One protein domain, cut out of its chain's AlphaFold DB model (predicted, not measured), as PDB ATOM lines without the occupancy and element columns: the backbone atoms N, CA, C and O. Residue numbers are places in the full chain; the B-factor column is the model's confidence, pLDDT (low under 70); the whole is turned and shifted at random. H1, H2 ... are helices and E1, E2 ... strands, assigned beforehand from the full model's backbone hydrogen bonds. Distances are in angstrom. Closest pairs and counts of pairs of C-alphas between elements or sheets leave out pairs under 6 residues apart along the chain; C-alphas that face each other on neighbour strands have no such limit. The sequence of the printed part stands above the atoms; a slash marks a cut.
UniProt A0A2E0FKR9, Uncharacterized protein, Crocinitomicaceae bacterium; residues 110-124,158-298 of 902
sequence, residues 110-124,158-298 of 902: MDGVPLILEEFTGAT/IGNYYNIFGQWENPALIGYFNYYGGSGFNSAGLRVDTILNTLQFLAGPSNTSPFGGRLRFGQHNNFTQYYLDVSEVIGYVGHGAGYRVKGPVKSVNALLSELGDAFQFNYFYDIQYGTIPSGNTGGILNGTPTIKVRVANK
ATOM      1  N   MET A 110      17.791 -40.546  -5.008       92.69
ATOM      2  CA  MET A 110      16.597 -40.240  -5.810       92.69
ATOM      3  C   MET A 110      16.750 -39.001  -6.696       92.69
ATOM      4  O   MET A 110      16.082 -38.913  -7.729       92.69
ATOM      5  N   ASP A 111      17.658 -38.082  -6.359       88.69
ATOM      6  CA  ASP A 111      18.071 -37.004  -7.267       88.69
ATOM      7  C   ASP A 111      18.798 -37.545  -8.500       88.69
ATOM      8  O   ASP A 111      18.612 -37.039  -9.606       88.69
ATOM      9  N   GLY A 112      19.577 -38.615  -8.320       88.38
ATOM     10  CA  GLY A 112      20.326 -39.292  -9.376       88.38
ATOM     11  C   GLY A 112      19.524 -40.308 -10.193       88.38
ATOM     12  O   GLY A 112      20.121 -40.990 -11.023       88.38
ATOM     13  N   VAL A 113      18.208 -40.435  -9.972       92.19
ATOM     14  CA  VAL A 113      17.338 -41.383 -10.694       92.19
ATOM     15  C   VAL A 113      16.438 -40.638 -11.686       92.19
ATOM     16  O   VAL A 113      15.378 -40.144 -11.287       92.19
ATOM     17  N   PRO A 114      16.822 -40.530 -12.973       91.94
ATOM     18  CA  PRO A 114      16.004 -39.872 -13.982       91.94
ATOM     19  C   PRO A 114      14.830 -40.739 -14.464       91.94
ATOM     20  O   PRO A 114      14.927 -41.955 -14.637       91.94
ATOM     21  N   LEU A 115      13.722 -40.063 -14.738       93.38
ATOM     22  CA  LEU A 115      12.496 -40.551 -15.352       93.38
ATOM     23  C   LEU A 115      12.388 -39.936 -16.745       93.38
ATOM     24  O   LEU A 115      12.350 -38.712 -16.861       93.38
ATOM     25  N   ILE A 116      12.323 -40.762 -17.785       91.19
ATOM     26  CA  ILE A 116      12.133 -40.306 -19.169       91.19
ATOM     27  C   ILE A 116      10.630 -40.255 -19.462       91.19
ATOM     28  O   ILE A 116       9.943 -41.280 -19.375       91.19
ATOM     29  N   LEU A 117      10.125 -39.060 -19.776       92.88
ATOM     30  CA  LEU A 117       8.693 -38.767 -19.914       92.88
ATOM     31  C   LEU A 117       8.278 -38.334 -21.330       92.88
ATOM     32  O   LEU A 117       7.098 -38.409 -21.648       92.88
ATOM     33  N   GLU A 118       9.203 -37.898 -22.184       88.44
ATOM     34  CA  GLU A 118       8.947 -37.570 -23.597       88.44
ATOM     35  C   GLU A 118      10.229 -37.768 -24.428       88.44
ATOM     36  O   GLU A 118      11.292 -38.063 -23.883       88.44
ATOM     37  N   GLU A 119      10.111 -37.646 -25.754       83.50
ATOM     38  CA  GLU A 119      11.229 -37.613 -26.720       83.50
ATOM     39  C   GLU A 119      12.167 -38.838 -26.726       83.50
ATOM     40  O   GLU A 119      13.276 -38.781 -27.256       83.50
ATOM     41  N   PHE A 120      11.731 -39.989 -26.206       77.19
ATOM     42  CA  PHE A 120      12.521 -41.211 -26.335       77.19
ATOM     43  C   PHE A 120      12.432 -41.767 -27.763       77.19
ATOM     44  O   PHE A 120      11.395 -42.279 -28.179       77.19
ATOM     45  N   THR A 121      13.540 -41.706 -28.501       64.19
ATOM     46  CA  THR A 121      13.653 -42.210 -29.883       64.19
ATOM     47  C   THR A 121      14.359 -43.569 -29.982       64.19
ATOM     48  O   THR A 121      14.807 -43.958 -31.059       64.19
ATOM     49  N   GLY A 122      14.512 -44.295 -28.870       59.31
ATOM     50  CA  GLY A 122      15.155 -45.610 -28.874       59.31
ATOM     51  C   GLY A 122      14.221 -46.697 -29.408       59.31
ATOM     52  O   GLY A 122      13.183 -46.971 -28.811       59.31
ATOM     53  N   ALA A 123      14.593 -47.346 -30.511       48.97
ATOM     54  CA  ALA A 123      13.875 -48.512 -31.015       48.97
ATOM     55  C   ALA A 123      14.219 -49.749 -30.170       48.97
ATOM     56  O   ALA A 123      15.323 -50.282 -30.259       48.97
ATOM     57  N   THR A 124      13.275 -50.265 -29.385       49.59
ATOM     58  CA  THR A 124      13.322 -51.670 -28.955       49.59
ATOM     59  C   THR A 124      12.867 -52.526 -30.125       49.59
ATOM     60  O   THR A 124      11.701 -52.908 -30.226       49.59
ATOM     61  N   ILE A 158      23.401 -49.575 -18.315       62.94
ATOM     62  CA  ILE A 158      23.134 -48.343 -17.552       62.94
ATOM     63  C   ILE A 158      21.998 -48.673 -16.566       62.94
ATOM     64  O   ILE A 158      20.985 -49.245 -16.963       62.94
ATOM     65  N   GLY A 159      22.179 -48.375 -15.279       72.81
ATOM     66  CA  GLY A 159      21.174 -48.593 -14.228       72.81
ATOM     67  C   GLY A 159      20.646 -47.281 -13.648       72.81
ATOM     68  O   GLY A 159      21.108 -46.211 -14.033       72.81
ATOM     69  N   ASN A 160      19.724 -47.369 -12.685       86.12
ATOM     70  CA  ASN A 160      19.180 -46.228 -11.930       86.12
ATOM     71  C   ASN A 160      18.394 -45.199 -12.754       86.12
ATOM     72  O   ASN A 160      18.459 -44.014 -12.463       86.12
ATOM     73  N   TYR A 161      17.620 -45.621 -13.747       88.00
ATOM     74  CA  TYR A 161      16.664 -44.750 -14.430       88.00
ATOM     75  C   TYR A 161      15.412 -45.537 -14.818       88.00
ATOM     76  O   TYR A 161      15.429 -46.770 -14.856       88.00
ATOM     77  N   TYR A 162      14.336 -44.817 -15.131       89.00
ATOM     78  CA  TYR A 162      13.072 -45.406 -15.565       89.00
ATOM     79  C   TYR A 162      12.564 -44.725 -16.833       89.00
ATOM     80  O   TYR A 162      12.367 -43.511 -16.870       89.00
ATOM     81  N   ASN A 163      12.321 -45.509 -17.877       88.56
ATOM     82  CA  ASN A 163      11.807 -45.012 -19.144       88.56
ATOM     83  C   ASN A 163      10.297 -45.248 -19.254       88.56
ATOM     84  O   ASN A 163       9.821 -46.212 -19.853       88.56
ATOM     85  N   ILE A 164       9.544 -44.339 -18.643       90.38
ATOM     86  CA  ILE A 164       8.084 -44.412 -18.569       90.38
ATOM     87  C   ILE A 164       7.468 -44.208 -19.955       90.38
ATOM     88  O   ILE A 164       6.547 -44.932 -20.324       90.38
ATOM     89  N   PHE A 165       7.979 -43.254 -20.736       88.81
ATOM     90  CA  PHE A 165       7.480 -42.997 -22.087       88.81
ATOM     91  C   PHE A 165       7.712 -44.198 -23.013       88.81
ATOM     92  O   PHE A 165       6.777 -44.674 -23.654       88.81
ATOM     93  N   GLY A 166       8.929 -44.752 -23.017       83.00
ATOM     94  CA  GLY A 166       9.286 -45.924 -23.821       83.00
ATOM     95  C   GLY A 166       8.451 -47.163 -23.493       83.00
ATOM     96  O   GLY A 166       8.067 -47.886 -24.406       83.00
ATOM     97  N   GLN A 167       8.081 -47.369 -22.223       83.19
ATOM     98  CA  GLN A 167       7.195 -48.469 -21.823       83.19
ATOM     99  C   GLN A 167       5.840 -48.446 -22.550       83.19
ATOM    100  O   GLN A 167       5.303 -49.512 -22.847       83.19
ATOM    101  N   TRP A 168       5.294 -47.259 -22.829       84.44
ATOM    102  CA  TRP A 168       3.964 -47.100 -23.429       84.44
ATOM    103  C   TRP A 168       3.967 -46.774 -24.923       84.44
ATOM    104  O   TRP A 168       2.953 -46.957 -25.587       84.44
ATOM    105  N   GLU A 169       5.079 -46.277 -25.454       80.94
ATOM    106  CA  GLU A 169       5.241 -46.025 -26.891       80.94
ATOM    107  C   GLU A 169       5.916 -47.191 -27.622       80.94
ATOM    108  O   GLU A 169       6.077 -47.145 -28.839       80.94
ATOM    109  N   ASN A 170       6.292 -48.256 -26.905       74.00
ATOM    110  CA  ASN A 170       6.813 -49.472 -27.514       74.00
ATOM    111  C   ASN A 170       5.669 -50.391 -27.999       74.00
ATOM    112  O   ASN A 170       5.011 -51.030 -27.167       74.00
ATOM    113  N   PRO A 171       5.480 -50.561 -29.322       65.56
ATOM    114  CA  PRO A 171       4.431 -51.420 -29.867       65.56
ATOM    115  C   PRO A 171       4.611 -52.907 -29.512       65.56
ATOM    116  O   PRO A 171       3.638 -53.650 -29.527       65.56
ATOM    117  N   ALA A 172       5.821 -53.355 -29.147       62.81
ATOM    118  CA  ALA A 172       6.097 -54.759 -28.829       62.81
ATOM    119  C   ALA A 172       5.607 -55.207 -27.437       62.81
ATOM    120  O   ALA A 172       5.465 -56.405 -27.202       62.81
ATOM    121  N   LEU A 173       5.363 -54.274 -26.505       61.91
ATOM    122  CA  LEU A 173       4.920 -54.590 -25.136       61.91
ATOM    123  C   LEU A 173       3.404 -54.452 -24.941       61.91
ATOM    124  O   LEU A 173       2.865 -54.975 -23.966       61.91
ATOM    125  N   ILE A 174       2.708 -53.779 -25.861       57.28
ATOM    126  CA  ILE A 174       1.259 -53.565 -25.812       57.28
ATOM    127  C   ILE A 174       0.615 -54.513 -26.829       57.28
ATOM    128  O   ILE A 174       0.560 -54.231 -28.022       57.28
ATOM    129  N   GLY A 175       0.184 -55.685 -26.360       54.34
ATOM    130  CA  GLY A 175      -0.319 -56.769 -27.210       54.34
ATOM    131  C   GLY A 175      -1.400 -56.364 -28.230       54.34
ATOM    132  O   GLY A 175      -2.249 -55.517 -27.969       54.34
ATOM    133  N   TYR A 176      -1.355 -57.032 -29.391       45.41
ATOM    134  CA  TYR A 176      -2.289 -57.060 -30.538       45.41
ATOM    135  C   TYR A 176      -2.738 -55.748 -31.207       45.41
ATOM    136  O   TYR A 176      -3.224 -55.809 -32.336       45.41
ATOM    137  N   PHE A 177      -2.501 -54.573 -30.625       46.09
ATOM    138  CA  PHE A 177      -2.789 -53.286 -31.260       46.09
ATOM    139  C   PHE A 177      -1.539 -52.396 -31.247       46.09
ATOM    140  O   PHE A 177      -1.371 -51.536 -30.388       46.09
ATOM    141  N   ASN A 178      -0.662 -52.647 -32.227       51.56
ATOM    142  CA  ASN A 178       0.582 -51.925 -32.529       51.56
ATOM    143  C   ASN A 178       0.336 -50.432 -32.857       51.56
ATOM    144  O   ASN A 178       0.476 -50.024 -34.013       51.56
ATOM    145  N   TYR A 179      -0.051 -49.602 -31.889       58.56
ATOM    146  CA  TYR A 179      -0.268 -48.172 -32.117       58.56
ATOM    147  C   TYR A 179       0.654 -47.306 -31.261       58.56
ATOM    148  O   TYR A 179       0.711 -47.443 -30.041       58.56
ATOM    149  N   TYR A 180       1.316 -46.358 -31.925       67.38
ATOM    150  CA  TYR A 180       1.888 -45.174 -31.290       67.38
ATOM    151  C   TYR A 180       0.785 -44.359 -30.595       67.38
ATOM    152  O   TYR A 180      -0.336 -44.262 -31.101       67.38
ATOM    153  N   GLY A 181       1.106 -43.748 -29.454       74.00
ATOM    154  CA  GLY A 181       0.186 -42.946 -28.642       74.00
ATOM    155  C   GLY A 181      -0.396 -43.656 -27.414       74.00
ATOM    156  O   GLY A 181      -1.273 -43.090 -26.755       74.00
ATOM    157  N   GLY A 182       0.082 -44.859 -27.074       77.62
ATOM    158  CA  GLY A 182      -0.338 -45.609 -25.882       77.62
ATOM    159  C   GLY A 182      -0.046 -44.885 -24.562       77.62
ATOM    160  O   GLY A 182      -0.757 -45.082 -23.578       77.62
ATOM    161  N   SER A 183       0.936 -43.975 -24.545       83.50
ATOM    162  CA  SER A 183       1.253 -43.159 -23.364       83.50
ATOM    163  C   SER A 183       0.192 -42.099 -23.051       83.50
ATOM    164  O   SER A 183       0.168 -41.523 -21.959       83.50
ATOM    165  N   GLY A 184      -0.668 -41.780 -24.027       85.25
ATOM    166  CA  GLY A 184      -1.607 -40.669 -23.945       85.25
ATOM    167  C   GLY A 184      -0.928 -39.304 -23.797       85.25
ATOM    168  O   GLY A 184      -1.582 -38.369 -23.313       85.25
ATOM    169  N   PHE A 185       0.357 -39.179 -24.155       87.88
ATOM    170  CA  PHE A 185       1.122 -37.932 -24.152       87.88
ATOM    171  C   PHE A 185       0.491 -36.871 -25.066       87.88
ATOM    172  O   PHE A 185      -0.072 -37.170 -26.118       87.88
ATOM    173  N   ASN A 186       0.556 -35.604 -24.656       87.38
ATOM    174  CA  ASN A 186       0.131 -34.468 -25.471       87.38
ATOM    175  C   ASN A 186       0.946 -33.216 -25.112       87.38
ATOM    176  O   ASN A 186       1.858 -33.269 -24.296       87.38
ATOM    177  N   SER A 187       0.581 -32.057 -25.663       84.56
ATOM    178  CA  SER A 187       1.292 -30.792 -25.416       84.56
ATOM    179  C   SER A 187       1.319 -30.319 -23.951       84.56
ATOM    180  O   SER A 187       2.048 -29.378 -23.627       84.56
ATOM    181  N   ALA A 188       0.531 -30.934 -23.062       82.75
ATOM    182  CA  ALA A 188       0.556 -30.691 -21.623       82.75
ATOM    183  C   ALA A 188       1.412 -31.705 -20.838       82.75
ATOM    184  O   ALA A 188       1.551 -31.528 -19.632       82.75
ATOM    185  N   GLY A 189       1.984 -32.724 -21.490       90.00
ATOM    186  CA  GLY A 189       2.831 -33.745 -20.871       90.00
ATOM    187  C   GLY A 189       2.146 -35.104 -20.692       90.00
ATOM    188  O   GLY A 189       1.059 -35.345 -21.230       90.00
ATOM    189  N   LEU A 190       2.768 -35.996 -19.918       90.69
ATOM    190  CA  LEU A 190       2.242 -37.329 -19.594       90.69
ATOM    191  C   LEU A 190       1.317 -37.269 -18.371       90.69
ATOM    192  O   LEU A 190       1.524 -36.446 -17.480       90.69
ATOM    193  N   ARG A 191       0.291 -38.126 -18.303       90.62
ATOM    194  CA  ARG A 191      -0.629 -38.143 -17.151       90.62
ATOM    195  C   ARG A 191       0.050 -38.718 -15.909       90.62
ATOM    196  O   ARG A 191       0.805 -39.681 -16.008       90.62
ATOM    197  N   VAL A 192      -0.246 -38.160 -14.735       91.69
ATOM    198  CA  VAL A 192       0.375 -38.592 -13.469       91.69
ATOM    199  C   VAL A 192       0.008 -40.011 -13.070       91.69
ATOM    200  O   VAL A 192       0.861 -40.728 -12.558       91.69
ATOM    201  N   ASP A 193      -1.219 -40.447 -13.333       89.94
ATOM    202  CA  ASP A 193      -1.621 -41.833 -13.098       89.94
ATOM    203  C   ASP A 193      -0.830 -42.800 -13.985       89.94
ATOM    204  O   ASP A 193      -0.356 -43.825 -13.495       89.94
ATOM    205  N   THR A 194      -0.601 -42.455 -15.255       90.69
ATOM    206  CA  THR A 194       0.301 -43.217 -16.127       90.69
ATOM    207  C   THR A 194       1.720 -43.230 -15.556       90.69
ATOM    208  O   THR A 194       2.305 -44.302 -15.432       90.69
ATOM    209  N   ILE A 195       2.264 -42.080 -15.147       93.25
ATOM    210  CA  ILE A 195       3.624 -41.978 -14.592       93.25
ATOM    211  C   ILE A 195       3.787 -42.849 -13.340       93.25
ATOM    212  O   ILE A 195       4.673 -43.699 -13.306       93.25
ATOM    213  N   LEU A 196       2.942 -42.664 -12.323       93.50
ATOM    214  CA  LEU A 196       3.111 -43.316 -11.024       93.50
ATOM    215  C   LEU A 196       2.859 -44.827 -11.087       93.50
ATOM    216  O   LEU A 196       3.653 -45.588 -10.541       93.50
ATOM    217  N   ASN A 197       1.811 -45.279 -11.788       91.38
ATOM    218  CA  ASN A 197       1.539 -46.715 -11.928       91.38
ATOM    219  C   ASN A 197       2.651 -47.424 -12.713       91.38
ATOM    220  O   ASN A 197       3.047 -48.539 -12.374       91.38
ATOM    221  N   THR A 198       3.197 -46.760 -13.735       91.19
ATOM    222  CA  THR A 198       4.316 -47.307 -14.511       91.19
ATOM    223  C   THR A 198       5.595 -47.323 -13.695       91.19
ATOM    224  O   THR A 198       6.316 -48.310 -13.730       91.19
ATOM    225  N   LEU A 199       5.866 -46.272 -12.919       92.94
ATOM    226  CA  LEU A 199       7.013 -46.231 -12.016       92.94
ATOM    227  C   LEU A 199       6.938 -47.351 -10.970       92.94
ATOM    228  O   LEU A 199       7.922 -48.063 -10.788       92.94
ATOM    229  N   GLN A 200       5.770 -47.568 -10.352       92.12
ATOM    230  CA  GLN A 200       5.542 -48.678  -9.417       92.12
ATOM    231  C   GLN A 200       5.822 -50.036 -10.072       92.12
ATOM    232  O   GLN A 200       6.453 -50.901  -9.466       92.12
ATOM    233  N   PHE A 201       5.360 -50.231 -11.310       89.69
ATOM    234  CA  PHE A 201       5.598 -51.462 -12.057       89.69
ATOM    235  C   PHE A 201       7.084 -51.647 -12.398       89.69
ATOM    236  O   PHE A 201       7.649 -52.692 -12.090       89.69
ATOM    237  N   LEU A 202       7.729 -50.632 -12.984       86.62
ATOM    238  CA  LEU A 202       9.121 -50.683 -13.444       86.62
ATOM    239  C   LEU A 202      10.134 -50.795 -12.296       86.62
ATOM    240  O   LEU A 202      11.221 -51.350 -12.475       86.62
ATOM    241  N   ALA A 203       9.803 -50.259 -11.125       87.88
ATOM    242  CA  ALA A 203      10.676 -50.272  -9.957       87.88
ATOM    243  C   ALA A 203      10.340 -51.368  -8.933       87.88
ATOM    244  O   ALA A 203      11.066 -51.535  -7.948       87.88
ATOM    245  N   GLY A 204       9.253 -52.109  -9.160       84.94
ATOM    246  CA  GLY A 204       8.758 -53.152  -8.274       84.94
ATOM    247  C   GLY A 204       9.396 -54.534  -8.496       84.94
ATOM    248  O   GLY A 204      10.119 -54.764  -9.469       84.94
ATOM    249  N   PRO A 205       9.105 -55.499  -7.605       80.69
ATOM    250  CA  PRO A 205       9.643 -56.863  -7.665       80.69
ATOM    251  C   PRO A 205       9.155 -57.686  -8.857       80.69
ATOM    252  O   PRO A 205       9.818 -58.646  -9.242       80.69
ATOM    253  N   SER A 206       8.026 -57.309  -9.453       76.06
ATOM    254  CA  SER A 206       7.412 -57.987 -10.595       76.06
ATOM    255  C   SER A 206       7.846 -57.427 -11.955       76.06
ATOM    256  O   SER A 206       7.251 -57.798 -12.965       76.06
ATOM    257  N   ASN A 207       8.824 -56.512 -12.007       75.81
ATOM    258  CA  ASN A 207       9.231 -55.903 -13.270       75.81
ATOM    259  C   ASN A 207       9.905 -56.926 -14.203       75.81
ATOM    260  O   ASN A 207      10.972 -57.459 -13.896       75.81
ATOM    261  N   THR A 208       9.314 -57.133 -15.377       69.88
ATOM    262  CA  THR A 208       9.893 -57.893 -16.498       69.88
ATOM    263  C   THR A 208      10.242 -57.006 -17.694       69.88
ATOM    264  O   THR A 208      10.781 -57.491 -18.687       69.88
ATOM    265  N   SER A 209       9.935 -55.708 -17.620       72.94
ATOM    266  CA  SER A 209      10.181 -54.752 -18.689       72.94
ATOM    267  C   SER A 209      11.654 -54.354 -18.761       72.94
ATOM    268  O   SER A 209      12.268 -54.079 -17.723       72.94
ATOM    269  N   PRO A 210      12.211 -54.219 -19.980       72.19
ATOM    270  CA  PRO A 210      13.534 -53.647 -20.154       72.19
ATOM    271  C   PRO A 210      13.576 -52.175 -19.731       72.19
ATOM    272  O   PRO A 210      14.627 -51.700 -19.354       72.19
ATOM    273  N   PHE A 211      12.472 -51.428 -19.721       77.56
ATOM    274  CA  PHE A 211      12.484 -49.973 -19.508       77.56
ATOM    275  C   PHE A 211      12.693 -49.515 -18.053       77.56
ATOM    276  O   PHE A 211      12.512 -48.337 -17.733       77.56
ATOM    277  N   GLY A 212      13.088 -50.417 -17.160       79.44
ATOM    278  CA  GLY A 212      13.381 -50.108 -15.770       79.44
ATOM    279  C   GLY A 212      14.079 -51.261 -15.064       79.44
ATOM    280  O   GLY A 212      14.504 -52.236 -15.679       79.44
ATOM    281  N   GLY A 213      14.189 -51.164 -13.744       80.88
ATOM    282  CA  GLY A 213      14.782 -52.217 -12.932       80.88
ATOM    283  C   GLY A 213      15.054 -51.780 -11.501       80.88
ATOM    284  O   GLY A 213      14.645 -50.710 -11.049       80.88
ATOM    285  N   ARG A 214      15.776 -52.639 -10.780       85.81
ATOM    286  CA  ARG A 214      16.194 -52.374  -9.400       85.81
ATOM    287  C   ARG A 214      17.226 -51.253  -9.360       85.81
ATOM    288  O   ARG A 214      18.179 -51.261 -10.146       85.81
ATOM    289  N   LEU A 215      17.070 -50.349  -8.400       87.44
ATOM    290  CA  LEU A 215      18.073 -49.332  -8.103       87.44
ATOM    291  C   LEU A 215      19.314 -49.995  -7.511       87.44
ATOM    292  O   LEU A 215      19.208 -51.002  -6.819       87.44
ATOM    293  N   ARG A 216      20.489 -49.439  -7.779       86.75
ATOM    294  CA  ARG A 216      21.793 -49.945  -7.351       86.75
ATOM    295  C   ARG A 216      22.553 -48.827  -6.659       86.75
ATOM    296  O   ARG A 216      22.738 -47.760  -7.244       86.75
ATOM    297  N   PHE A 217      23.014 -49.078  -5.441       87.31
ATOM    298  CA  PHE A 217      23.833 -48.130  -4.688       87.31
ATOM    299  C   PHE A 217      24.849 -48.870  -3.812       87.31
ATOM    300  O   PHE A 217      24.550 -49.949  -3.302       87.31
ATOM    301  N   GLY A 218      26.052 -48.313  -3.669       82.06
ATOM    302  CA  GLY A 218      27.171 -48.920  -2.943       82.06
ATOM    303  C   GLY A 218      28.384 -49.215  -3.832       82.06
ATOM    304  O   GLY A 218      28.489 -48.725  -4.956       82.06
ATOM    305  N   GLN A 219      29.324 -50.000  -3.311       75.69
ATOM    306  CA  GLN A 219      30.613 -50.267  -3.956       75.69
ATOM    307  C   GLN A 219      30.454 -51.081  -5.256       75.69
ATOM    308  O   GLN A 219      29.623 -51.981  -5.330       75.69
ATOM    309  N   HIS A 220      31.284 -50.806  -6.272       65.69
ATOM    310  CA  HIS A 220      31.179 -51.353  -7.641       65.69
ATOM    311  C   HIS A 220      30.967 -52.883  -7.727       65.69
ATOM    312  O   HIS A 220      30.219 -53.341  -8.587       65.69
ATOM    313  N   ASN A 221      31.541 -53.659  -6.798       71.56
ATOM    314  CA  ASN A 221      31.447 -55.127  -6.756       71.56
ATOM    315  C   ASN A 221      30.575 -55.677  -5.604       71.56
ATOM    316  O   ASN A 221      30.517 -56.886  -5.406       71.56
ATOM    317  N   ASN A 222      29.925 -54.807  -4.827       76.06
ATOM    318  CA  ASN A 222      29.157 -55.151  -3.621       76.06
ATOM    319  C   ASN A 222      28.020 -54.131  -3.396       76.06
ATOM    320  O   ASN A 222      27.794 -53.644  -2.289       76.06
ATOM    321  N   PHE A 223      27.338 -53.737  -4.476       79.81
ATOM    322  CA  PHE A 223      26.228 -52.789  -4.406       79.81
ATOM    323  C   PHE A 223      24.958 -53.477  -3.901       79.81
ATOM    324  O   PHE A 223      24.672 -54.630  -4.226       79.81
ATOM    325  N   THR A 224      24.152 -52.736  -3.147       84.50
ATOM    326  CA  THR A 224      22.818 -53.178  -2.740       84.50
ATOM    327  C   THR A 224      21.815 -52.825  -3.824       84.50
ATOM    328  O   THR A 224      21.878 -51.751  -4.431       84.50
ATOM    329  N   GLN A 225      20.895 -53.753  -4.078       86.88
ATOM    330  CA  GLN A 225      19.763 -53.525  -4.961       86.88
ATOM    331  C   GLN A 225      18.544 -53.095  -4.143       86.88
ATOM    332  O   GLN A 225      18.272 -53.696  -3.105       86.88
ATOM    333  N   TYR A 226      17.799 -52.105  -4.628       88.56
ATOM    334  CA  TYR A 226      16.599 -51.596  -3.972       88.56
ATOM    335  C   TYR A 226      15.394 -51.630  -4.917       88.56
ATOM    336  O   TYR A 226      15.512 -51.301  -6.102       88.56
ATOM    337  N   TYR A 227      14.231 -51.989  -4.376       90.25
ATOM    338  CA  TYR A 227      12.937 -51.674  -4.987       90.25
ATOM    339  C   TYR A 227      12.504 -50.259  -4.605       90.25
ATOM    340  O   TYR A 227      12.888 -49.768  -3.542       90.25
ATOM    341  N   LEU A 228      11.687 -49.623  -5.443       91.88
ATOM    342  CA  LEU A 228      11.028 -48.357  -5.115       91.88
ATOM    343  C   LEU A 228       9.518 -48.588  -5.034       91.88
ATOM    344  O   LEU A 228       8.909 -49.074  -5.985       91.88
ATOM    345  N   ASP A 229       8.929 -48.218  -3.903       92.56
ATOM    346  CA  ASP A 229       7.493 -48.288  -3.651       92.56
ATOM    347  C   ASP A 229       6.907 -46.874  -3.533       92.56
ATOM    348  O   ASP A 229       7.197 -46.135  -2.590       92.56
ATOM    349  N   VAL A 230       6.075 -46.505  -4.507       93.31
ATOM    350  CA  VAL A 230       5.326 -45.241  -4.583       93.31
ATOM    351  C   VAL A 230       3.822 -45.448  -4.354       93.31
ATOM    352  O   VAL A 230       3.030 -44.540  -4.609       93.31
ATOM    353  N   SER A 231       3.402 -46.616  -3.856       92.12
ATOM    354  CA  SER A 231       1.988 -46.964  -3.640       92.12
ATOM    355  C   SER A 231       1.234 -45.969  -2.752       92.12
ATOM    356  O   SER A 231       0.075 -45.656  -3.020       92.12
ATOM    357  N   GLU A 232       1.893 -45.414  -1.734       91.56
ATOM    358  CA  GLU A 232       1.304 -44.416  -0.833       91.56
ATOM    359  C   GLU A 232       1.029 -43.087  -1.560       91.56
ATOM    360  O   GLU A 232      -0.031 -42.483  -1.386       91.56
ATOM    361  N   VAL A 233       1.935 -42.681  -2.457       92.06
ATOM    362  CA  VAL A 233       1.752 -41.513  -3.333       92.06
ATOM    363  C   VAL A 233       0.613 -41.760  -4.317       92.06
ATOM    364  O   VAL A 233      -0.215 -40.876  -4.513       92.06
ATOM    365  N   ILE A 234       0.520 -42.961  -4.901       91.75
ATOM    366  CA  ILE A 234      -0.592 -43.344  -5.788       91.75
ATOM    367  C   ILE A 234      -1.930 -43.239  -5.051       91.75
ATOM    368  O   ILE A 234      -2.862 -42.622  -5.566       91.75
ATOM    369  N   GLY A 235      -2.020 -43.795  -3.839       89.31
ATOM    370  CA  GLY A 235      -3.229 -43.728  -3.015       89.31
ATOM    371  C   GLY A 235      -3.634 -42.292  -2.678       89.31
ATOM    372  O   GLY A 235      -4.817 -41.958  -2.723       89.31
ATOM    373  N   TYR A 236      -2.658 -41.421  -2.411       87.50
ATOM    374  CA  TYR A 236      -2.906 -40.016  -2.091       87.50
ATOM    375  C   TYR A 236      -3.314 -39.185  -3.319       87.50
ATOM    376  O   TYR A 236      -4.276 -38.417  -3.286       87.50
ATOM    377  N   VAL A 237      -2.606 -39.368  -4.434       86.69
ATOM    378  CA  VAL A 237      -2.808 -38.632  -5.689       86.69
ATOM    379  C   VAL A 237      -3.982 -39.184  -6.503       86.69
ATOM    380  O   VAL A 237      -4.376 -38.545  -7.470       86.69
ATOM    381  N   GLY A 238      -4.595 -40.315  -6.127       72.44
ATOM    382  CA  GLY A 238      -5.594 -41.065  -6.913       72.44
ATOM    383  C   GLY A 238      -6.760 -40.269  -7.534       72.44
ATOM    384  O   GLY A 238      -7.349 -40.709  -8.518       72.44
ATOM    385  N   HIS A 239      -7.048 -39.058  -7.048       57.44
ATOM    386  CA  HIS A 239      -8.037 -38.120  -7.606       57.44
ATOM    387  C   HIS A 239      -7.495 -37.225  -8.751       57.44
ATOM    388  O   HIS A 239      -8.229 -36.438  -9.347       57.44
ATOM    389  N   GLY A 240      -6.204 -37.324  -9.069       63.81
ATOM    390  CA  GLY A 240      -5.438 -36.465  -9.970       63.81
ATOM    391  C   GLY A 240      -5.275 -36.977 -11.400       63.81
ATOM    392  O   GLY A 240      -4.408 -36.477 -12.111       63.81
ATOM    393  N   ALA A 241      -6.085 -37.941 -11.849       63.31
ATOM    394  CA  ALA A 241      -5.922 -38.644 -13.133       63.31
ATOM    395  C   ALA A 241      -5.836 -37.731 -14.385       63.31
ATOM    396  O   ALA A 241      -5.371 -38.155 -15.443       63.31
ATOM    397  N   GLY A 242      -6.271 -36.466 -14.287       76.38
ATOM    398  CA  GLY A 242      -6.155 -35.459 -15.351       76.38
ATOM    399  C   GLY A 242      -4.930 -34.531 -15.275       76.38
ATOM    400  O   GLY A 242      -4.698 -33.769 -16.225       76.38
ATOM    401  N   TYR A 243      -4.166 -34.546 -14.177       86.94
ATOM    402  CA  TYR A 243      -2.943 -33.750 -14.033       86.94
ATOM    403  C   TYR A 243      -1.828 -34.351 -14.892       86.94
ATOM    404  O   TYR A 243      -1.680 -35.573 -14.979       86.94
ATOM    405  N   ARG A 244      -1.065 -33.488 -15.566       89.94
ATOM    406  CA  ARG A 244      -0.011 -33.883 -16.501       89.94
ATOM    407  C   ARG A 244       1.297 -33.201 -16.152       89.94
ATOM    408  O   ARG A 244       1.304 -32.015 -15.840       89.94
ATOM    409  N   VAL A 245       2.376 -33.967 -16.240       90.69
ATOM    410  CA  VAL A 245       3.743 -33.522 -15.965       90.69
ATOM    411  C   VAL A 245       4.468 -33.357 -17.292       90.69
ATOM    412  O   VAL A 245       4.464 -34.266 -18.125       90.69
ATOM    413  N   LYS A 246       5.072 -32.184 -17.487       89.69
ATOM    414  CA  LYS A 246       5.778 -31.804 -18.716       89.69
ATOM    415  C   LYS A 246       7.297 -31.868 -18.534       89.69
ATOM    416  O   LYS A 246       7.797 -31.526 -17.462       89.69
ATOM    417  N   GLY A 247       8.008 -32.198 -19.610       89.50
ATOM    418  CA  GLY A 247       9.464 -32.124 -19.722       89.50
ATOM    419  C   GLY A 247      10.090 -33.488 -20.025       89.50
ATOM    420  O   GLY A 247       9.574 -34.491 -19.531       89.50
ATOM    421  N   PRO A 248      11.209 -33.533 -20.775       89.44
ATOM    422  CA  PRO A 248      11.808 -34.768 -21.298       89.44
ATOM    423  C   PRO A 248      12.273 -35.710 -20.210       89.44
ATOM    424  O   PRO A 248      12.010 -36.913 -20.264       89.44
ATOM    425  N   VAL A 249      12.921 -35.153 -19.193       92.25
ATOM    426  CA  VAL A 249      13.495 -35.916 -18.096       92.25
ATOM    427  C   VAL A 249      13.237 -35.195 -16.781       92.25
ATOM    428  O   VAL A 249      13.394 -33.976 -16.691       92.25
ATOM    429  N   LYS A 250      12.865 -35.950 -15.745       94.00
ATOM    430  CA  LYS A 250      12.753 -35.471 -14.357       94.00
ATOM    431  C   LYS A 250      13.349 -36.488 -13.400       94.00
ATOM    432  O   LYS A 250      13.175 -37.676 -13.620       94.00
ATOM    433  N   SER A 251      14.010 -36.060 -12.328       94.44
ATOM    434  CA  SER A 251      14.373 -36.993 -11.255       94.44
ATOM    435  C   SER A 251      13.134 -37.440 -10.472       94.44
ATOM    436  O   SER A 251      12.091 -36.776 -10.508       94.44
ATOM    437  N   VAL A 252      13.243 -38.543  -9.726       93.75
ATOM    438  CA  VAL A 252      12.174 -38.993  -8.816       93.75
ATOM    439  C   VAL A 252      11.826 -37.896  -7.804       93.75
ATOM    440  O   VAL A 252      10.647 -37.604  -7.611       93.75
ATOM    441  N   ASN A 253      12.825 -37.227  -7.217       93.25
ATOM    442  CA  ASN A 253      12.592 -36.104  -6.302       93.25
ATOM    443  C   ASN A 253      11.902 -34.917  -6.982       93.25
ATOM    444  O   ASN A 253      10.973 -34.345  -6.415       93.25
ATOM    445  N   ALA A 254      12.310 -34.560  -8.204       92.38
ATOM    446  CA  ALA A 254      11.689 -33.461  -8.937       92.38
ATOM    447  C   ALA A 254      10.213 -33.750  -9.250       92.38
ATOM    448  O   ALA A 254       9.373 -32.861  -9.115       92.38
ATOM    449  N   LEU A 255       9.886 -34.993  -9.628       94.00
ATOM    450  CA  LEU A 255       8.502 -35.425  -9.819       94.00
ATOM    451  C   LEU A 255       7.715 -35.338  -8.506       94.00
ATOM    452  O   LEU A 255       6.664 -34.707  -8.468       94.00
ATOM    453  N   LEU A 256       8.208 -35.960  -7.433       93.25
ATOM    454  CA  LEU A 256       7.501 -36.004  -6.150       93.25
ATOM    455  C   LEU A 256       7.327 -34.615  -5.532       93.25
ATOM    456  O   LEU A 256       6.277 -34.349  -4.961       93.25
ATOM    457  N   SER A 257       8.300 -33.719  -5.697       90.69
ATOM    458  CA  SER A 257       8.197 -32.323  -5.258       90.69
ATOM    459  C   SER A 257       7.130 -31.560  -6.043       90.69
ATOM    460  O   SER A 257       6.308 -30.868  -5.449       90.69
ATOM    461  N   GLU A 258       7.074 -31.731  -7.368       90.19
ATOM    462  CA  GLU A 258       6.017 -31.131  -8.192       90.19
ATOM    463  C   GLU A 258       4.623 -31.648  -7.797       90.19
ATOM    464  O   GLU A 258       3.672 -30.870  -7.711       90.19
ATOM    465  N   LEU A 259       4.499 -32.950  -7.519       90.00
ATOM    466  CA  LEU A 259       3.249 -33.550  -7.054       90.00
ATOM    467  C   LEU A 259       2.886 -33.105  -5.634       90.00
ATOM    468  O   LEU A 259       1.720 -32.809  -5.387       90.00
ATOM    469  N   GLY A 260       3.858 -33.019  -4.726       87.38
ATOM    470  CA  GLY A 260       3.668 -32.538  -3.357       87.38
ATOM    471  C   GLY A 260       3.108 -31.120  -3.336       87.38
ATOM    472  O   GLY A 260       2.135 -30.830  -2.642       87.38
ATOM    473  N   ASP A 261       3.632 -30.271  -4.213       82.62
ATOM    474  CA  ASP A 261       3.134 -28.921  -4.434       82.62
ATOM    475  C   ASP A 261       1.735 -28.884  -5.074       82.62
ATOM    476  O   ASP A 261       0.900 -28.049  -4.719       82.62
ATOM    477  N   ALA A 262       1.454 -29.758  -6.044       82.94
ATOM    478  CA  ALA A 262       0.169 -29.775  -6.744       82.94
ATOM    479  C   ALA A 262      -0.974 -30.344  -5.884       82.94
ATOM    480  O   ALA A 262      -2.084 -29.810  -5.912       82.94
ATOM    481  N   PHE A 263      -0.696 -31.402  -5.119       84.56
ATOM    482  CA  PHE A 263      -1.670 -32.168  -4.334       84.56
ATOM    483  C   PHE A 263      -1.586 -31.908  -2.826       84.56
ATOM    484  O   PHE A 263      -2.316 -32.544  -2.078       84.56
ATOM    485  N   GLN A 264      -0.743 -30.965  -2.391       82.94
ATOM    486  CA  GLN A 264      -0.586 -30.551  -0.993       82.94
ATOM    487  C   GLN A 264      -0.161 -31.703  -0.078       82.94
ATOM    488  O   GLN A 264      -0.830 -32.044   0.896       82.94
ATOM    489  N   PHE A 265       1.001 -32.282  -0.356       86.12
ATOM    490  CA  PHE A 265       1.656 -33.199   0.566       86.12
ATOM    491  C   PHE A 265       3.155 -32.947   0.637       86.12
ATOM    492  O   PHE A 265       3.763 -32.437  -0.299       86.12
ATOM    493  N   ASN A 266       3.746 -33.323   1.762       86.69
ATOM    494  CA  ASN A 266       5.180 -33.533   1.863       86.69
ATOM    495  C   ASN A 266       5.490 -35.020   1.747       86.69
ATOM    496  O   ASN A 266       4.637 -35.860   2.028       86.69
ATOM    497  N   TYR A 267       6.722 -35.353   1.390       90.75
ATOM    498  CA  TYR A 267       7.162 -36.743   1.371       90.75
ATOM    499  C   TYR A 267       8.533 -36.928   2.012       90.75
ATOM    500  O   TYR A 267       9.313 -35.980   2.137       90.75
ATOM    501  N   PHE A 268       8.808 -38.168   2.404       90.25
ATOM    502  CA  PHE A 268      10.117 -38.637   2.846       90.25
ATOM    503  C   PHE A 268      10.324 -40.098   2.434       90.25
ATOM    504  O   PHE A 268       9.393 -40.766   1.979       90.25
ATOM    505  N   TYR A 269      11.551 -40.587   2.582       90.88
ATOM    506  CA  TYR A 269      11.920 -41.956   2.231       90.88
ATOM    507  C   TYR A 269      12.166 -42.793   3.478       90.88
ATOM    508  O   TYR A 269      12.864 -42.346   4.386       90.88
ATOM    509  N   ASP A 270      11.644 -44.013   3.467       88.12
ATOM    510  CA  ASP A 270      11.820 -45.036   4.499       88.12
ATOM    511  C   ASP A 270      12.280 -46.353   3.845       88.12
ATOM    512  O   ASP A 270      11.972 -46.606   2.679       88.12
ATOM    513  N   ILE A 271      13.013 -47.203   4.566       89.00
ATOM    514  CA  ILE A 271      13.444 -48.523   4.076       89.00
ATOM    515  C   ILE A 271      12.788 -49.620   4.918       89.00
ATOM    516  O   ILE A 271      13.111 -49.796   6.088       89.00
ATOM    517  N   GLN A 272      11.876 -50.390   4.310       76.56
ATOM    518  CA  GLN A 272      10.936 -51.239   5.066       76.56
ATOM    519  C   GLN A 272      11.216 -52.741   5.057       76.56
ATOM    520  O   GLN A 272      10.695 -53.451   5.917       76.56
ATOM    521  N   TYR A 273      11.981 -53.253   4.094       66.12
ATOM    522  CA  TYR A 273      12.124 -54.700   3.889       66.12
ATOM    523  C   TYR A 273      13.516 -55.208   4.272       66.12
ATOM    524  O   TYR A 273      14.510 -54.775   3.697       66.12
ATOM    525  N   GLY A 274      13.540 -56.158   5.214       59.53
ATOM    526  CA  GLY A 274      14.701 -56.932   5.659       59.53
ATOM    527  C   GLY A 274      14.595 -57.287   7.149       59.53
ATOM    528  O   GLY A 274      14.045 -56.513   7.936       59.53
ATOM    529  N   THR A 275      15.064 -58.474   7.529       59.41
ATOM    530  CA  THR A 275      15.099 -58.923   8.930       59.41
ATOM    531  C   THR A 275      16.302 -58.284   9.620       59.41
ATOM    532  O   THR A 275      17.412 -58.373   9.095       59.41
ATOM    533  N   ILE A 276      16.091 -57.644  10.775       67.38
ATOM    534  CA  ILE A 276      17.198 -57.217  11.643       67.38
ATOM    535  C   ILE A 276      17.921 -58.494  12.116       67.38
ATOM    536  O   ILE A 276      17.234 -59.475  12.423       67.38
ATOM    537  N   PRO A 277      19.267 -58.541  12.133       65.38
ATOM    538  CA  PRO A 277      20.000 -59.689  12.662       65.38
ATOM    539  C   PRO A 277      19.493 -60.096  14.056       65.38
ATOM    540  O   PRO A 277      19.203 -59.237  14.888       65.38
ATOM    541  N   SER A 278      19.348 -61.400  14.303       60.22
ATOM    542  CA  SER A 278      18.845 -61.927  15.578       60.22
ATOM    543  C   SER A 278      19.724 -61.468  16.743       60.22
ATOM    544  O   SER A 278      20.930 -61.680  16.691       60.22
ATOM    545  N   GLY A 279      19.120 -60.876  17.777       63.62
ATOM    546  CA  GLY A 279      19.836 -60.317  18.934       63.62
ATOM    547  C   GLY A 279      20.097 -58.808  18.852       63.62
ATOM    548  O   GLY A 279      20.326 -58.191  19.886       63.62
ATOM    549  N   ASN A 280      19.958 -58.192  17.670       65.25
ATOM    550  CA  ASN A 280      20.192 -56.761  17.471       65.25
ATOM    551  C   ASN A 280      18.898 -55.943  17.390       65.25
ATOM    552  O   ASN A 280      17.873 -56.386  16.875       65.25
ATOM    553  N   THR A 281      18.982 -54.693  17.846       75.44
ATOM    554  CA  THR A 281      17.949 -53.661  17.644       75.44
ATOM    555  C   THR A 281      18.170 -52.857  16.362       75.44
ATOM    556  O   THR A 281      17.255 -52.193  15.884       75.44
ATOM    557  N   GLY A 282      19.346 -52.953  15.735       79.81
ATOM    558  CA  GLY A 282      19.576 -52.431  14.390       79.81
ATOM    559  C   GLY A 282      20.789 -53.032  13.692       79.81
ATOM    560  O   GLY A 282      21.681 -53.593  14.321       79.81
ATOM    561  N   GLY A 283      20.812 -52.935  12.366       83.44
ATOM    562  CA  GLY A 283      21.879 -53.507  11.554       83.44
ATOM    563  C   GLY A 283      21.615 -53.443  10.052       83.44
ATOM    564  O   GLY A 283      20.621 -52.879   9.582       83.44
ATOM    565  N   ILE A 284      22.537 -54.036   9.293       85.38
ATOM    566  CA  ILE A 284      22.453 -54.138   7.834       85.38
ATOM    567  C   ILE A 284      21.366 -55.129   7.435       85.38
ATOM    568  O   ILE A 284      21.248 -56.217   7.994       85.38
ATOM    569  N   LEU A 285      20.571 -54.739   6.445       82.62
ATOM    570  CA  LEU A 285      19.447 -55.524   5.957       82.62
ATOM    571  C   LEU A 285      19.914 -56.667   5.049       82.62
ATOM    572  O   LEU A 285      20.682 -56.461   4.107       82.62
ATOM    573  N   ASN A 286      19.373 -57.862   5.287       73.88
ATOM    574  CA  ASN A 286      19.518 -59.006   4.391       73.88
ATOM    575  C   ASN A 286      18.480 -58.960   3.256       73.88
ATOM    576  O   ASN A 286      17.313 -58.632   3.475       73.88
ATOM    577  N   GLY A 287      18.889 -59.352   2.044       78.44
ATOM    578  CA  GLY A 287      18.017 -59.430   0.866       78.44
ATOM    579  C   GLY A 287      17.981 -58.154   0.018       78.44
ATOM    580  O   GLY A 287      18.944 -57.395  -0.032       78.44
ATOM    581  N   THR A 288      16.886 -57.949  -0.720       81.81
ATOM    582  CA  THR A 288      16.666 -56.761  -1.568       81.81
ATOM    583  C   THR A 288      15.698 -55.803  -0.861       81.81
ATOM    584  O   THR A 288      14.486 -56.030  -0.919       81.81
ATOM    585  N   PRO A 289      16.196 -54.767  -0.163       88.06
ATOM    586  CA  PRO A 289      15.352 -53.810   0.546       88.06
ATOM    587  C   PRO A 289      14.433 -53.006  -0.386       88.06
ATOM    588  O   PRO A 289      14.703 -52.824  -1.573       88.06
ATOM    589  N   THR A 290      13.339 -52.488   0.172       89.81
ATOM    590  CA  THR A 290      12.393 -51.606  -0.532       89.81
ATOM    591  C   THR A 290      12.465 -50.206   0.057       89.81
ATOM    592  O   THR A 290      12.234 -50.036   1.255       89.81
ATOM    593  N   ILE A 291      12.768 -49.225  -0.791       92.19
ATOM    594  CA  ILE A 291      12.661 -47.799  -0.494       92.19
ATOM    595  C   ILE A 291      11.205 -47.407  -0.712       92.19
ATOM    596  O   ILE A 291      10.716 -47.425  -1.840       92.19
ATOM    597  N   LYS A 292      10.507 -47.057   0.361       91.38
ATOM    598  CA  LYS A 292       9.124 -46.600   0.315       91.38
ATOM    599  C   LYS A 292       9.060 -45.085   0.408       91.38
ATOM    600  O   LYS A 292       9.698 -44.480   1.269       91.38
ATOM    601  N   VAL A 293       8.255 -44.485  -0.460       92.50
ATOM    602  CA  VAL A 293       7.906 -43.067  -0.380       92.50
ATOM    603  C   VAL A 293       6.723 -42.912   0.564       92.50
ATOM    604  O   VAL A 293       5.635 -43.414   0.290       92.50
ATOM    605  N   ARG A 294       6.947 -42.219   1.679       89.69
ATOM    606  CA  ARG A 294       5.939 -41.917   2.697       89.69
ATOM    607  C   ARG A 294       5.342 -40.539   2.463       89.69
ATOM    608  O   ARG A 294       6.067 -39.617   2.091       89.69
ATOM    609  N   VAL A 295       4.040 -40.393   2.698       89.69
ATOM    610  CA  VAL A 295       3.281 -39.169   2.430       89.69
ATOM    611  C   VAL A 295       2.826 -38.522   3.734       89.69
ATOM    612  O   VAL A 295       2.031 -39.063   4.498       89.69
ATOM    613  N   ALA A 296       3.266 -37.287   3.947       85.44
ATOM    614  CA  ALA A 296       2.746 -36.387   4.960       85.44
ATOM    615  C   ALA A 296       1.680 -35.473   4.340       85.44
ATOM    616  O   ALA A 296       1.980 -34.492   3.660       85.44
ATOM    617  N   ASN A 297       0.415 -35.815   4.579       81.88
ATOM    618  CA  ASN A 297      -0.755 -35.054   4.150       81.88
ATOM    619  C   ASN A 297      -0.673 -33.579   4.595       81.88
ATOM    620  O   ASN A 297      -0.437 -33.311   5.772       81.88
ATOM    621  N   LYS A 298      -0.933 -32.632   3.687       76.50
ATOM    622  CA  LYS A 298      -1.120 -31.207   4.000       76.50
ATOM    623  C   LYS A 298      -2.478 -30.678   3.532       76.50
ATOM    624  O   LYS A 298      -2.614 -29.492   3.333       76.50
TER     625      LYS A 298
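AT A GLANCE: This is residues 110 to 124 and 158 to 298 of the 902 residues of an uncharacterized protein of Crocinitomicaceae bacterium (UniProt A0A2E0FKR9). A strongly twisted sheet of four strands, E2, E3, E7 and E5, curled like part of a barrel, has H3 and H4 over one face, while H2 stands beside its strands near the middle of the whole. E1 and E4 make a small second sheet beside the first residues of H4, H1 packs on H2, and E6 lies far from the rest. The printed part has 156 residues with four named helices and seven named strands, in the order E1 H1 H2 E2 E3 H3 E4 H4 E5 E6 E7; the large sheet, E2 E3 E7 E5, is mixed. The class is mixed, helices and strands, with under half of the residues in named elements; the whole is compact, with a radius of gyration of the C-alphas of 16.6 A and spans of 56 by 39 by 26 A.

HOW THE PARTS SIT: E1, residues 114 to 116, is antiparallel to E4, residues 249 to 251, with N 115 and O 250 at 2.7 A, within hydrogen-bond range. H1, residues 164 to 169, touches residues 195 to 199 of H2, residues 192 to 203, about perpendicular at 77 degrees; the closest C-alphas, of Ile 164 and Thr 198, are 6.2 A apart. E2, residues 215 to 219, and E3, residues 222 to 229, form an antiparallel hairpin, with N 215 and O 226 at 2.9 A. E3 is parallel to E7, residues 290 to 297, with N 291 and O 227 at 2.8 A. E7 is antiparallel to E5, residues 265 to 271, with N 266 and O 296 at 2.8 A. H2 stands at the sheet's level, at a height of 1.7 A. H3, residues 231 to 237, lies over E7 at a height of 8.3 A and touches H2 at a shallow tilt of 5 degrees, opposite ways; the closest C-alphas, of Leu 196 and Ile 234, are 6.4 A apart. H4, residues 252 to 263, lies over E5 at a height of 8.3 A, on the same face as H3; H4 on one face of the sheet E2 E3 E7 E5 makes two layers, a layer of helix and a layer of sheet. E6, residues 282 to 284, pairs with no named strand. Every O i to N i+4 pair is within hydrogen-bond range in H2, H3 and H4, and 1 of 2 in H1.

IN THESE COORDINATES: E1 begins with C-alpha 114 at (16.004, -39.872, -13.982). H2 measures 16.0 A, H4 16.1 A, E5 19.6 A and E3 22.7 A. E7, 21.7 A long, ends with C-alpha 297 at (-0.755, -35.054, 4.150).

THE WHOLE: The C-alphas farthest apart, of Ser 187 and Gly 279, are 56.4 A apart. Residues 125 to 157 are not printed, and C-alphas 124 and 158 are 15.4 A apart across the cut. The links H1 to H2, H2 to E2 and H3 to E4 are long. The mean pLDDT of the printed part is 81.6; 28 residues are under 70, among them residues 171 to 180 and 273 to 280.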